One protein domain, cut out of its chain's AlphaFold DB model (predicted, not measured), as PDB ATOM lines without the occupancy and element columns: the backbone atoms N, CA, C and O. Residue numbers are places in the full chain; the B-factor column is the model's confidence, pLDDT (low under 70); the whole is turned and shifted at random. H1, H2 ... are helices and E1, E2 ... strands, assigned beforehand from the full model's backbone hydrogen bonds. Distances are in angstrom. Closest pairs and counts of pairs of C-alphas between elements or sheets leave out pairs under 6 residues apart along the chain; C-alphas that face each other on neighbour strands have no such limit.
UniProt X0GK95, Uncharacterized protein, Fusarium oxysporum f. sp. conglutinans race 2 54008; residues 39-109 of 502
ATOM      1  N   SER A  39     200.405 296.423 168.518       90.25
ATOM      2  CA  SER A  39     199.857 296.442 169.881       90.25
ATOM      3  C   SER A  39     198.666 295.496 170.030       90.25
ATOM      4  O   SER A  39     197.641 295.633 169.356       90.25
ATOM      5  N   THR A  40     198.799 294.552 170.957       92.75
ATOM      6  CA  THR A  40     197.778 293.559 171.282       92.75
ATOM      7  C   THR A  40     197.488 293.593 172.775       92.75
ATOM      8  O   THR A  40     198.392 293.437 173.599       92.75
ATOM      9  N   LEU A  41     196.212 293.771 173.118       93.94
ATOM     10  CA  LEU A  41     195.743 293.885 174.495       93.94
ATOM     11  C   LEU A  41     194.777 292.758 174.819       93.94
ATOM     12  O   LEU A  41     193.799 292.585 174.099       93.94
ATOM     13  N   ASP A  42     194.999 292.051 175.919       94.31
ATOM     14  CA  ASP A  42     194.030 291.089 176.450       94.31
ATOM     15  C   ASP A  42     193.350 291.658 177.694       94.31
ATOM     16  O   ASP A  42     194.014 292.173 178.594       94.31
ATOM     17  N   LEU A  43     192.028 291.546 177.779       93.81
ATOM     18  CA  LEU A  43     191.300 291.881 178.995       93.81
ATOM     19  C   LEU A  43     191.561 290.811 180.059       93.81
ATOM     20  O   LEU A  43     191.282 289.630 179.850       93.81
ATOM     21  N   ILE A  44     192.053 291.234 181.220       93.31
ATOM     22  CA  ILE A  44     192.224 290.377 182.390       93.31
ATOM     23  C   ILE A  44     190.940 290.412 183.230       93.31
ATOM     24  O   ILE A  44     190.500 291.491 183.633       93.31
ATOM     25  N   PRO A  45     190.351 289.248 183.563       91.25
ATOM     26  CA  PRO A  45     189.237 289.176 184.499       91.25
ATOM     27  C   PRO A  45     189.613 289.723 185.883       91.25
ATOM     28  O   PRO A  45     190.554 289.241 186.518       91.25
ATOM     29  N   SER A  46     188.822 290.663 186.408       90.31
ATOM     30  CA  SER A  46     189.064 291.303 187.714       90.31
ATOM     31  C   SER A  46     189.181 290.309 188.872       90.31
ATOM     32  O   SER A  46     189.930 290.540 189.823       90.31
ATOM     33  N   ARG A  47     188.496 289.158 188.778       90.56
ATOM     34  CA  ARG A  47     188.569 288.058 189.754       90.56
ATOM     35  C   ARG A  47     189.993 287.555 190.004       90.56
ATOM     36  O   ARG A  47     190.258 287.081 191.100       90.56
ATOM     37  N   LEU A  48     190.894 287.669 189.023       91.00
ATOM     38  CA  LEU A  48     192.290 287.238 189.151       91.00
ATOM     39  C   LEU A  48     193.134 288.193 190.004       91.00
ATOM     40  O   LEU A  48     194.201 287.810 190.468       91.00
ATOM     41  N   LEU A  49     192.664 289.426 190.208       91.50
ATOM     42  CA  LEU A  49     193.350 290.453 190.995       91.50
ATOM     43  C   LEU A  49     192.753 290.615 192.401       91.50
ATOM     44  O   LEU A  49     193.372 291.231 193.275       91.50
ATOM     45  N   LYS A  50     191.561 290.053 192.640       90.94
ATOM     46  CA  LYS A  50     190.911 290.069 193.956       90.94
ATOM     47  C   LYS A  50     191.787 289.366 194.989       90.94
ATOM     48  O   LYS A  50     192.246 288.250 194.777       90.94
ATOM     49  N   GLY A  51     192.007 290.030 196.121       89.12
ATOM     50  CA  GLY A  51     192.871 289.529 197.192       89.12
ATOM     51  C   GLY A  51     194.349 289.900 197.041       89.12
ATOM     52  O   GLY A  51     195.094 289.771 198.007       89.12
ATOM     53  N   THR A  52     194.784 290.380 195.870       90.25
ATOM     54  CA  THR A  52     196.181 290.785 195.622       90.25
ATOM     55  C   THR A  52     196.359 292.299 195.644       90.25
ATOM     56  O   THR A  52     197.337 292.800 196.197       90.25
ATOM     57  N   VAL A  53     195.415 293.033 195.052       92.62
ATOM     58  CA  VAL A  53     195.390 294.505 195.047       92.62
ATOM     59  C   VAL A  53     194.227 295.020 195.904       92.62
ATOM     60  O   VAL A  53     193.293 294.256 196.167       92.62
ATOM     61  N   PRO A  54     194.247 296.294 196.340       94.88
ATOM     62  CA  PRO A  54     193.131 296.871 197.080       94.88
ATOM     63  C   PRO A  54     191.813 296.778 196.302       94.88
ATOM     64  O   PRO A  54     191.809 296.850 195.070       94.88
ATOM     65  N   TYR A  55     190.688 296.671 197.014       93.31
ATOM     66  CA  TYR A  55     189.377 296.380 196.418       93.31
ATOM     67  C   TYR A  55     188.988 297.355 195.299       93.31
ATOM     68  O   TYR A  55     188.455 296.950 194.272       93.31
ATOM     69  N   GLN A  56     189.311 298.646 195.426       91.00
ATOM     70  CA  GLN A  56     188.981 299.599 194.364       91.00
ATOM     71  C   GLN A  56     189.783 299.369 193.083       91.00
ATOM     72  O   GLN A  56     189.269 299.655 192.006       91.00
ATOM     73  N   PHE A  57     191.014 298.865 193.178       92.12
ATOM     74  CA  PHE A  57     191.835 298.548 192.011       92.12
ATOM     75  C   PHE A  57     191.345 297.290 191.297       92.12
ATOM     76  O   PHE A  57     191.477 297.215 190.077       92.12
ATOM     77  N   SER A  58     190.761 296.325 192.016       92.75
ATOM     78  CA  SER A  58     190.134 295.157 191.389       92.75
ATOM     79  C   SER A  58     188.751 295.473 190.821       92.75
ATOM     80  O   SER A  58     188.422 294.991 189.744       92.75
ATOM     81  N   ASP A  59     187.946 296.284 191.511       91.06
ATOM     82  CA  ASP A  59     186.512 296.389 191.208       91.06
ATOM     83  C   ASP A  59     186.155 297.600 190.329       91.06
ATOM     84  O   ASP A  59     185.202 297.536 189.554       91.06
ATOM     85  N   ASN A  60     186.927 298.693 190.393       92.00
ATOM     86  CA  ASN A  60     186.612 299.947 189.689       92.00
ATOM     87  C   ASN A  60     187.492 300.214 188.458       92.00
ATOM     88  O   ASN A  60     187.452 301.315 187.892       92.00
ATOM     89  N   PHE A  61     188.286 299.230 188.036       92.81
ATOM     90  CA  PHE A  61     189.162 299.316 186.871       92.81
ATOM     91  C   PHE A  61     188.914 298.149 185.913       92.81
ATOM     92  O   PHE A  61     188.569 297.050 186.336       92.81
ATOM     93  N   SER A  62     189.105 298.401 184.621       93.00
ATOM     94  CA  SER A  62     189.352 297.376 183.613       93.00
ATOM     95  C   SER A  62     190.857 297.167 183.468       93.00
ATOM     96  O   SER A  62     191.622 298.136 183.448       93.00
ATOM     97  N   HIS A  63     191.275 295.914 183.333       94.19
ATOM     98  CA  HIS A  63     192.681 295.518 183.366       94.19
ATOM     99  C   HIS A  63     193.107 295.009 181.993       94.19
ATOM    100  O   HIS A  63     192.635 293.966 181.552       94.19
ATOM    101  N   TRP A  64     193.991 295.733 181.314       94.06
ATOM    102  CA  TRP A  64     194.437 295.404 179.960       94.06
ATOM    103  C   TRP A  64     195.885 294.931 179.966       94.06
ATOM    104  O   TRP A  64     196.789 295.688 180.309       94.06
ATOM    105  N   TYR A  65     196.122 293.682 179.584       94.81
ATOM    106  CA  TYR A  65     197.460 293.129 179.418       94.81
ATOM    107  C   TYR A  65     198.033 293.489 178.051       94.81
ATOM    108  O   TYR A  65     197.574 292.984 177.032       94.81
ATOM    109  N   HIS A  66     199.066 294.321 178.042       93.06
ATOM    110  CA  HIS A  66     199.863 294.658 176.868       93.06
ATOM    111  C   HIS A  66     200.865 293.541 176.584       93.06
ATOM    112  O   HIS A  66     201.821 293.349 177.342       93.06
ATOM    113  N   ARG A  67     200.683 292.813 175.477       92.62
ATOM    114  CA  ARG A  67     201.558 291.683 175.122       92.62
ATOM    115  C   ARG A  67     202.985 292.115 174.806       92.62
ATOM    116  O   ARG A  67     203.927 291.404 175.146       92.62
ATOM    117  N   GLU A  68     203.144 293.273 174.175       90.56
ATOM    118  CA  GLU A  68     204.431 293.786 173.710       90.56
ATOM    119  C   GLU A  68     205.300 294.260 174.876       90.56
ATOM    120  O   GLU A  68     206.479 293.918 174.960       90.56
ATOM    121  N   THR A  69     204.707 295.005 175.813       88.50
ATOM    122  CA  THR A  69     205.412 295.528 176.996       88.50
ATOM    123  C   THR A  69     205.379 294.570 178.186       88.50
ATOM    124  O   THR A  69     206.074 294.805 179.172       88.50
ATOM    125  N   LYS A  70     204.592 293.485 178.106       91.25
ATOM    126  CA  LYS A  70     204.348 292.519 179.192       91.25
ATOM    127  C   LYS A  70     203.896 293.204 180.483       91.25
ATOM    128  O   LYS A  70     204.371 292.879 181.572       91.25
ATOM    129  N   SER A  71     202.990 294.168 180.348       93.12
ATOM    130  CA  SER A  71     202.476 294.972 181.456       93.12
ATOM    131  C   SER A  71     200.956 294.936 181.516       93.12
ATOM    132  O   SER A  71     200.302 294.652 180.516       93.12
ATOM    133  N   ILE A  72     200.387 295.205 182.689       94.31
ATOM    134  CA  ILE A  72     198.936 295.326 182.859       94.31
ATOM    135  C   ILE A  72     198.603 296.783 183.134       94.31
ATOM    136  O   ILE A  72     199.061 297.351 184.121       94.31
ATOM    137  N   GLU A  73     197.789 297.386 182.286       94.50
ATOM    138  CA  GLU A  73     197.290 298.741 182.460       94.50
ATOM    139  C   GLU A  73     195.915 298.721 183.132       94.50
ATOM    140  O   GLU A  73     194.995 298.024 182.706       94.50
ATOM    141  N   PHE A  74     195.775 299.501 184.199       94.75
ATOM    142  CA  PHE A  74     194.542 299.655 184.956       94.75
ATOM    143  C   PHE A  74     193.853 300.933 184.475       94.75
ATOM    144  O   PHE A  74     194.244 302.044 184.843       94.75
ATOM    145  N   CYS A  75     192.787 300.773 183.693       91.81
ATOM    146  CA  CYS A  75     191.953 301.877 183.214       91.81
ATOM    147  C   CYS A  75     190.706 302.001 184.093       91.81
ATOM    148  O   CYS A  75     190.023 301.011 184.341       91.81
ATOM    149  N   LYS A  76     190.370 303.200 184.579       90.12
ATOM    150  CA  LYS A  76     189.148 303.392 185.388       90.12
ATOM    151  C   LYS A  76     187.921 302.956 184.590       90.12
ATOM    152  O   LYS A  76     187.811 303.324 183.429       90.12
ATOM    153  N   ILE A  77     186.955 302.278 185.205       87.38
ATOM    154  CA  ILE A  77     185.850 301.631 184.471       87.38
ATOM    155  C   ILE A  77     185.001 302.603 183.620       87.38
ATOM    156  O   ILE A  77     184.573 302.265 182.523       87.38
ATOM    157  N   HIS A  78     184.829 303.856 184.060       85.19
ATOM    158  CA  HIS A  78     184.113 304.905 183.307       85.19
ATOM    159  C   HIS A  78     184.938 305.519 182.157       85.19
ATOM    160  O   HIS A  78     184.418 306.288 181.353       85.19
ATOM    161  N   LYS A  79     186.228 305.190 182.086       83.88
ATOM    162  CA  LYS A  79     187.172 305.507 181.010       83.88
ATOM    163  C   LYS A  79     187.940 304.241 180.614       83.88
ATOM    164  O   LYS A  79     189.140 304.304 180.369       83.88
ATOM    165  N   ALA A  80     187.252 303.095 180.558       77.81
ATOM    166  CA  ALA A  80     187.866 301.780 180.326       77.81
ATOM    167  C   ALA A  80     188.673 301.691 179.016       77.81
ATOM    168  O   ALA A  80     189.506 300.805 178.853       77.81
ATOM    169  N   TRP A  81     188.417 302.630 178.101       78.50
ATOM    170  CA  TRP A  81     189.029 302.746 176.782       78.50
ATOM    171  C   TRP A  81     190.045 303.889 176.677       78.50
ATOM    172  O   TRP A  81     190.525 304.163 175.592       78.50
ATOM    173  N   ALA A  82     190.359 304.611 177.756       79.62
ATOM    174  CA  ALA A  82     191.421 305.620 177.746       79.62
ATOM    175  C   ALA A  82     192.791 304.942 177.917       79.62
ATOM    176  O   ALA A  82     193.466 305.133 178.927       79.62
ATOM    177  N   LEU A  83     193.139 304.096 176.947       81.38
ATOM    178  CA  LEU A  83     194.414 303.389 176.880       81.38
ATOM    179  C   LEU A  83     195.559 304.395 176.718       81.38
ATOM    180  O   LEU A  83     195.372 305.462 176.130       81.38
ATOM    181  N   ASP A  84     196.734 304.054 177.241       78.50
ATOM    182  CA  ASP A  84     197.948 304.873 177.173       78.50
ATOM    183  C   ASP A  84     197.872 306.246 177.888       78.50
ATOM    184  O   ASP A  84     198.765 307.082 177.718       78.50
ATOM    185  N   ASP A  85     196.868 306.492 178.741       82.69
ATOM    186  CA  ASP A  85     196.855 307.672 179.619       82.69
ATOM    187  C   ASP A  85     197.998 307.551 180.644       82.69
ATOM    188  O   ASP A  85     198.097 306.578 181.393       82.69
ATOM    189  N   GLN A  86     198.867 308.562 180.718       82.75
ATOM    190  CA  GLN A  86     199.998 308.594 181.656       82.75
ATOM    191  C   GLN A  86     199.570 308.546 183.133       82.75
ATOM    192  O   GLN A  86     200.398 308.279 184.007       82.75
ATOM    193  N   ARG A  87     198.290 308.813 183.416       83.62
ATOM    194  CA  ARG A  87     197.676 308.733 184.748       83.62
ATOM    195  C   ARG A  87     197.171 307.331 185.091       83.62
ATOM    196  O   ARG A  87     196.719 307.126 186.219       83.62
ATOM    197  N   ASN A  88     197.173 306.398 184.138       89.12
ATOM    198  CA  ASN A  88     196.789 305.016 184.392       89.12
ATOM    199  C   ASN A  88     197.876 304.308 185.197       89.12
ATOM    200  O   ASN A  88     199.074 304.494 184.975       89.12
ATOM    201  N   TRP A  89     197.440 303.446 186.111       93.38
ATOM    202  CA  TRP A  89     198.356 302.595 186.856       93.38
ATOM    203  C   TRP A  89     198.833 301.458 185.958       93.38
ATOM    204  O   TRP A  89     198.034 300.834 185.258       93.38
ATOM    205  N   ARG A  90     200.131 301.166 185.994       93.56
ATOM    206  CA  ARG A  90     200.746 300.085 185.224       93.56
ATOM    207  C   ARG A  90     201.407 299.088 186.153       93.56
ATOM    208  O   ARG A  90     202.233 299.453 186.987       93.56
ATOM    209  N   PHE A  91     201.031 297.827 185.998       93.50
ATOM    210  CA  PHE A  91     201.660 296.700 186.659       93.50
ATOM    211  C   PHE A  91     202.746 296.160 185.742       93.50
ATOM    212  O   PHE A  91     202.466 295.528 184.722       93.50
ATOM    213  N   ILE A  92     203.988 296.481 186.077       91.88
ATOM    214  CA  ILE A  92     205.169 296.156 185.284       91.88
ATOM    215  C   ILE A  92     206.074 295.221 186.067       91.88
ATOM    216  O   ILE A  92     206.085 295.224 187.301       91.88
ATOM    217  N   ARG A  93     206.855 294.425 185.340       88.75
ATOM    218  CA  ARG A  93     207.919 293.623 185.930       88.75
ATOM    219  C   ARG A  93     209.225 294.405 185.865       88.75
ATOM    220  O   ARG A  93     209.667 294.761 184.779       88.75
ATOM    221  N   ASP A  94     209.832 294.629 187.019       83.81
ATOM    222  CA  ASP A  94     211.080 295.363 187.187       83.81
ATOM    223  C   ASP A  94     212.027 294.567 188.094       83.81
ATOM    224  O   ASP A  94     211.639 294.149 189.186       83.81
ATOM    225  N   GLU A  95     213.237 294.282 187.604       83.12
ATOM    226  CA  GLU A  95     214.259 293.463 188.288       83.12
ATOM    227  C   GLU A  95     213.736 292.125 188.855       83.12
ATOM    228  O   GLU A  95     214.154 291.640 189.900       83.12
ATOM    229  N   GLY A  96     212.781 291.502 188.157       80.44
ATOM    230  CA  GLY A  96     212.183 290.228 188.565       80.44
ATOM    231  C   GLY A  96     210.984 290.352 189.510       80.44
ATOM    232  O   GLY A  96     210.244 289.375 189.638       80.44
ATOM    233  N   HIS A  97     210.723 291.538 190.059       83.94
ATOM    234  CA  HIS A  97     209.583 291.842 190.921       83.94
ATOM    235  C   HIS A  97     208.463 292.544 190.147       83.94
ATOM    236  O   HIS A  97     208.703 293.209 189.145       83.94
ATOM    237  N   TRP A  98     207.223 292.404 190.608       87.56
ATOM    238  CA  TRP A  98     206.094 293.150 190.052       87.56
ATOM    239  C   TRP A  98     205.882 294.446 190.831       87.56
ATOM    240  O   TRP A  98     205.878 294.435 192.061       87.56
ATOM    241  N   LYS A  99     205.691 295.555 190.116       90.88
ATOM    242  CA  LYS A  99     205.452 296.885 190.687       90.88
ATOM    243  C   LYS A  99     204.225 297.496 190.023       90.88
ATOM    244  O   LYS A  99     204.122 297.482 188.799       90.88
ATOM    245  N   LEU A 100     203.298 298.024 190.824       93.62
ATOM    246  CA  LEU A 100     202.159 298.802 190.334       93.62
ATOM    247  C   LEU A 100     202.467 300.281 190.548       93.62
ATOM    248  O   LEU A 100     202.642 300.696 191.689       93.62
ATOM    249  N   GLY A 101     202.539 301.073 189.483       93.44
ATOM    250  CA  GLY A 101     202.861 302.493 189.604       93.44
ATOM    251  C   GLY A 101     202.388 303.338 188.433       93.44
ATOM    252  O   GLY A 101     201.913 302.816 187.425       93.44
ATOM    253  N   CYS A 102     202.518 304.650 188.587       90.94
ATOM    254  CA  CYS A 102     202.226 305.646 187.563       90.94
ATOM    255  C   CYS A 102     203.525 306.270 187.034       90.94
ATOM    256  O   CYS A 102     204.593 306.167 187.641       90.94
ATOM    257  N   HIS A 103     203.436 306.957 185.892       84.88
ATOM    258  CA  HIS A 103     204.599 307.583 185.252       84.88
ATOM    259  C   HIS A 103     205.197 308.745 186.077       84.88
ATOM    260  O   HIS A 103     206.340 309.142 185.870       84.88
ATOM    261  N   ASP A 104     204.448 309.294 187.030       85.75
ATOM    262  CA  ASP A 104     204.885 310.378 187.917       85.75
ATOM    263  C   ASP A 104     205.786 309.917 189.083       85.75
ATOM    264  O   ASP A 104     206.133 310.718 189.953       85.75
ATOM    265  N   GLY A 105     206.176 308.638 189.113       88.25
ATOM    266  CA  GLY A 105     207.018 308.072 190.168       88.25
ATOM    267  C   GLY A 105     206.248 307.704 191.437       88.25
ATOM    268  O   GLY A 105     206.851 307.583 192.508       88.25
ATOM    269  N   THR A 106     204.927 307.540 191.341       93.62
ATOM    270  CA  THR A 106     204.105 306.976 192.414       93.62
ATOM    271  C   THR A 106     203.929 305.467 192.255       93.62
ATOM    272  O   THR A 106     203.768 304.952 191.149       93.62
ATOM    273  N   PHE A 107     203.967 304.744 193.373       94.38
ATOM    274  CA  PHE A 107     203.900 303.285 193.423       94.38
ATOM    275  C   PHE A 107     202.921 302.834 194.497       94.38
ATOM    276  O   PHE A 107     202.913 303.368 195.604       94.38
ATOM    277  N   LEU A 108     202.114 301.820 194.198       95.25
ATOM    278  CA  LEU A 108     201.294 301.165 195.201       95.25
ATOM    279  C   LEU A 108     202.197 300.252 196.035       95.25
ATOM    280  O   LEU A 108     202.868 299.363 195.506       95.25
ATOM    281  N   VAL A 109     202.189 300.454 197.347       94.62
ATOM    282  CA  VAL A 109     202.826 299.538 198.289       94.62
ATOM    283  C   VAL A 109     202.018 298.244 198.297       94.62
ATOM    284  O   VAL A 109     200.804 298.260 198.501       94.62
TER     285      VAL A 109
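Overview. This is residues 39 to 109 of the 502 residues of an uncharacterized protein of Fusarium oxysporum f. sp. conglutinans race 2 54008 (UniProt X0GK95). A single antiparallel sheet of six strands, strongly twisted and open at its edges E1 and E6, makes the body, with the short helix H1 over one face near E2. The long loop of residues 77 to 88 folds back over the opposite face, between E3 and E4 along the chain. The 71 printed residues hold six named strands and one named helix, in the order E1 H1 E2 E3 E4 E5 E6, and the sheet's order is E1 E2 E3 E4 E5 E6. The class is mostly strand; the whole is compact, with a radius of gyration of the C-alphas of 11.3 A and spans of 30 by 29 by 22 A.

Along the chain. Find C-alpha 39 at (199.857, 296.442, 169.881); from there E1 runs through residues 39 to 44, 15.9 A. Residues 55 to 59 are H1, 5.9 A long, beginning at C-alpha 55, (189.377, 296.380, 196.418). Then come E2, residues 61 to 66, 15.4 A; E3, residues 71 to 76, 16.2 A; E4, residues 89 to 94, 14.6 A; and E5, residues 97 to 101, 12.7 A. E6, residues 106 to 108, is 7.0 A long and ends at C-alpha 108, (201.294, 301.165, 195.201).

Arrangement. Start at the edge strand E1, whose antiparallel neighbour is E2, at 138 degrees between directions; look for N 44 and O 63, 2.8 A apart. E2 to E6 form a meander, each strand the antiparallel neighbour of the one before, and each two in succession are a hairpin. In E2 and E3, N 64 and O 73 are 2.9 A apart; in E3 and E4, at 167 degrees, N 74 and O 89 are 2.8 A apart. In E4 and E5, N 92 and O 99 are 2.9 A apart. E5 and E6, at 120 degrees, have N 108 and O 100 within hydrogen-bond range, 2.8 A. H1 is on the sheet at a height of 8.7 A and lies only just over E2, with 3 of its 5 C-alphas falling there; the closest C-alphas of H1 and E3 are those of Phe 57 and Phe 74, 7.6 A apart. In H1 every O i to N i+4 pair is within hydrogen-bond range. E1 and E6 are apart.

Size, cuts and confidence. From edge to edge the strands' lines turn by 143 degrees. The two C-alphas farthest apart are those of His 78 and Glu 95, 32.6 A. The printed part has no cut; the link from E3 to E4, 12 residues, is long, and the link from E1 to H1, 10 residues, is short. The mean pLDDT of the printed part is 89.9, and no printed residue is under 70.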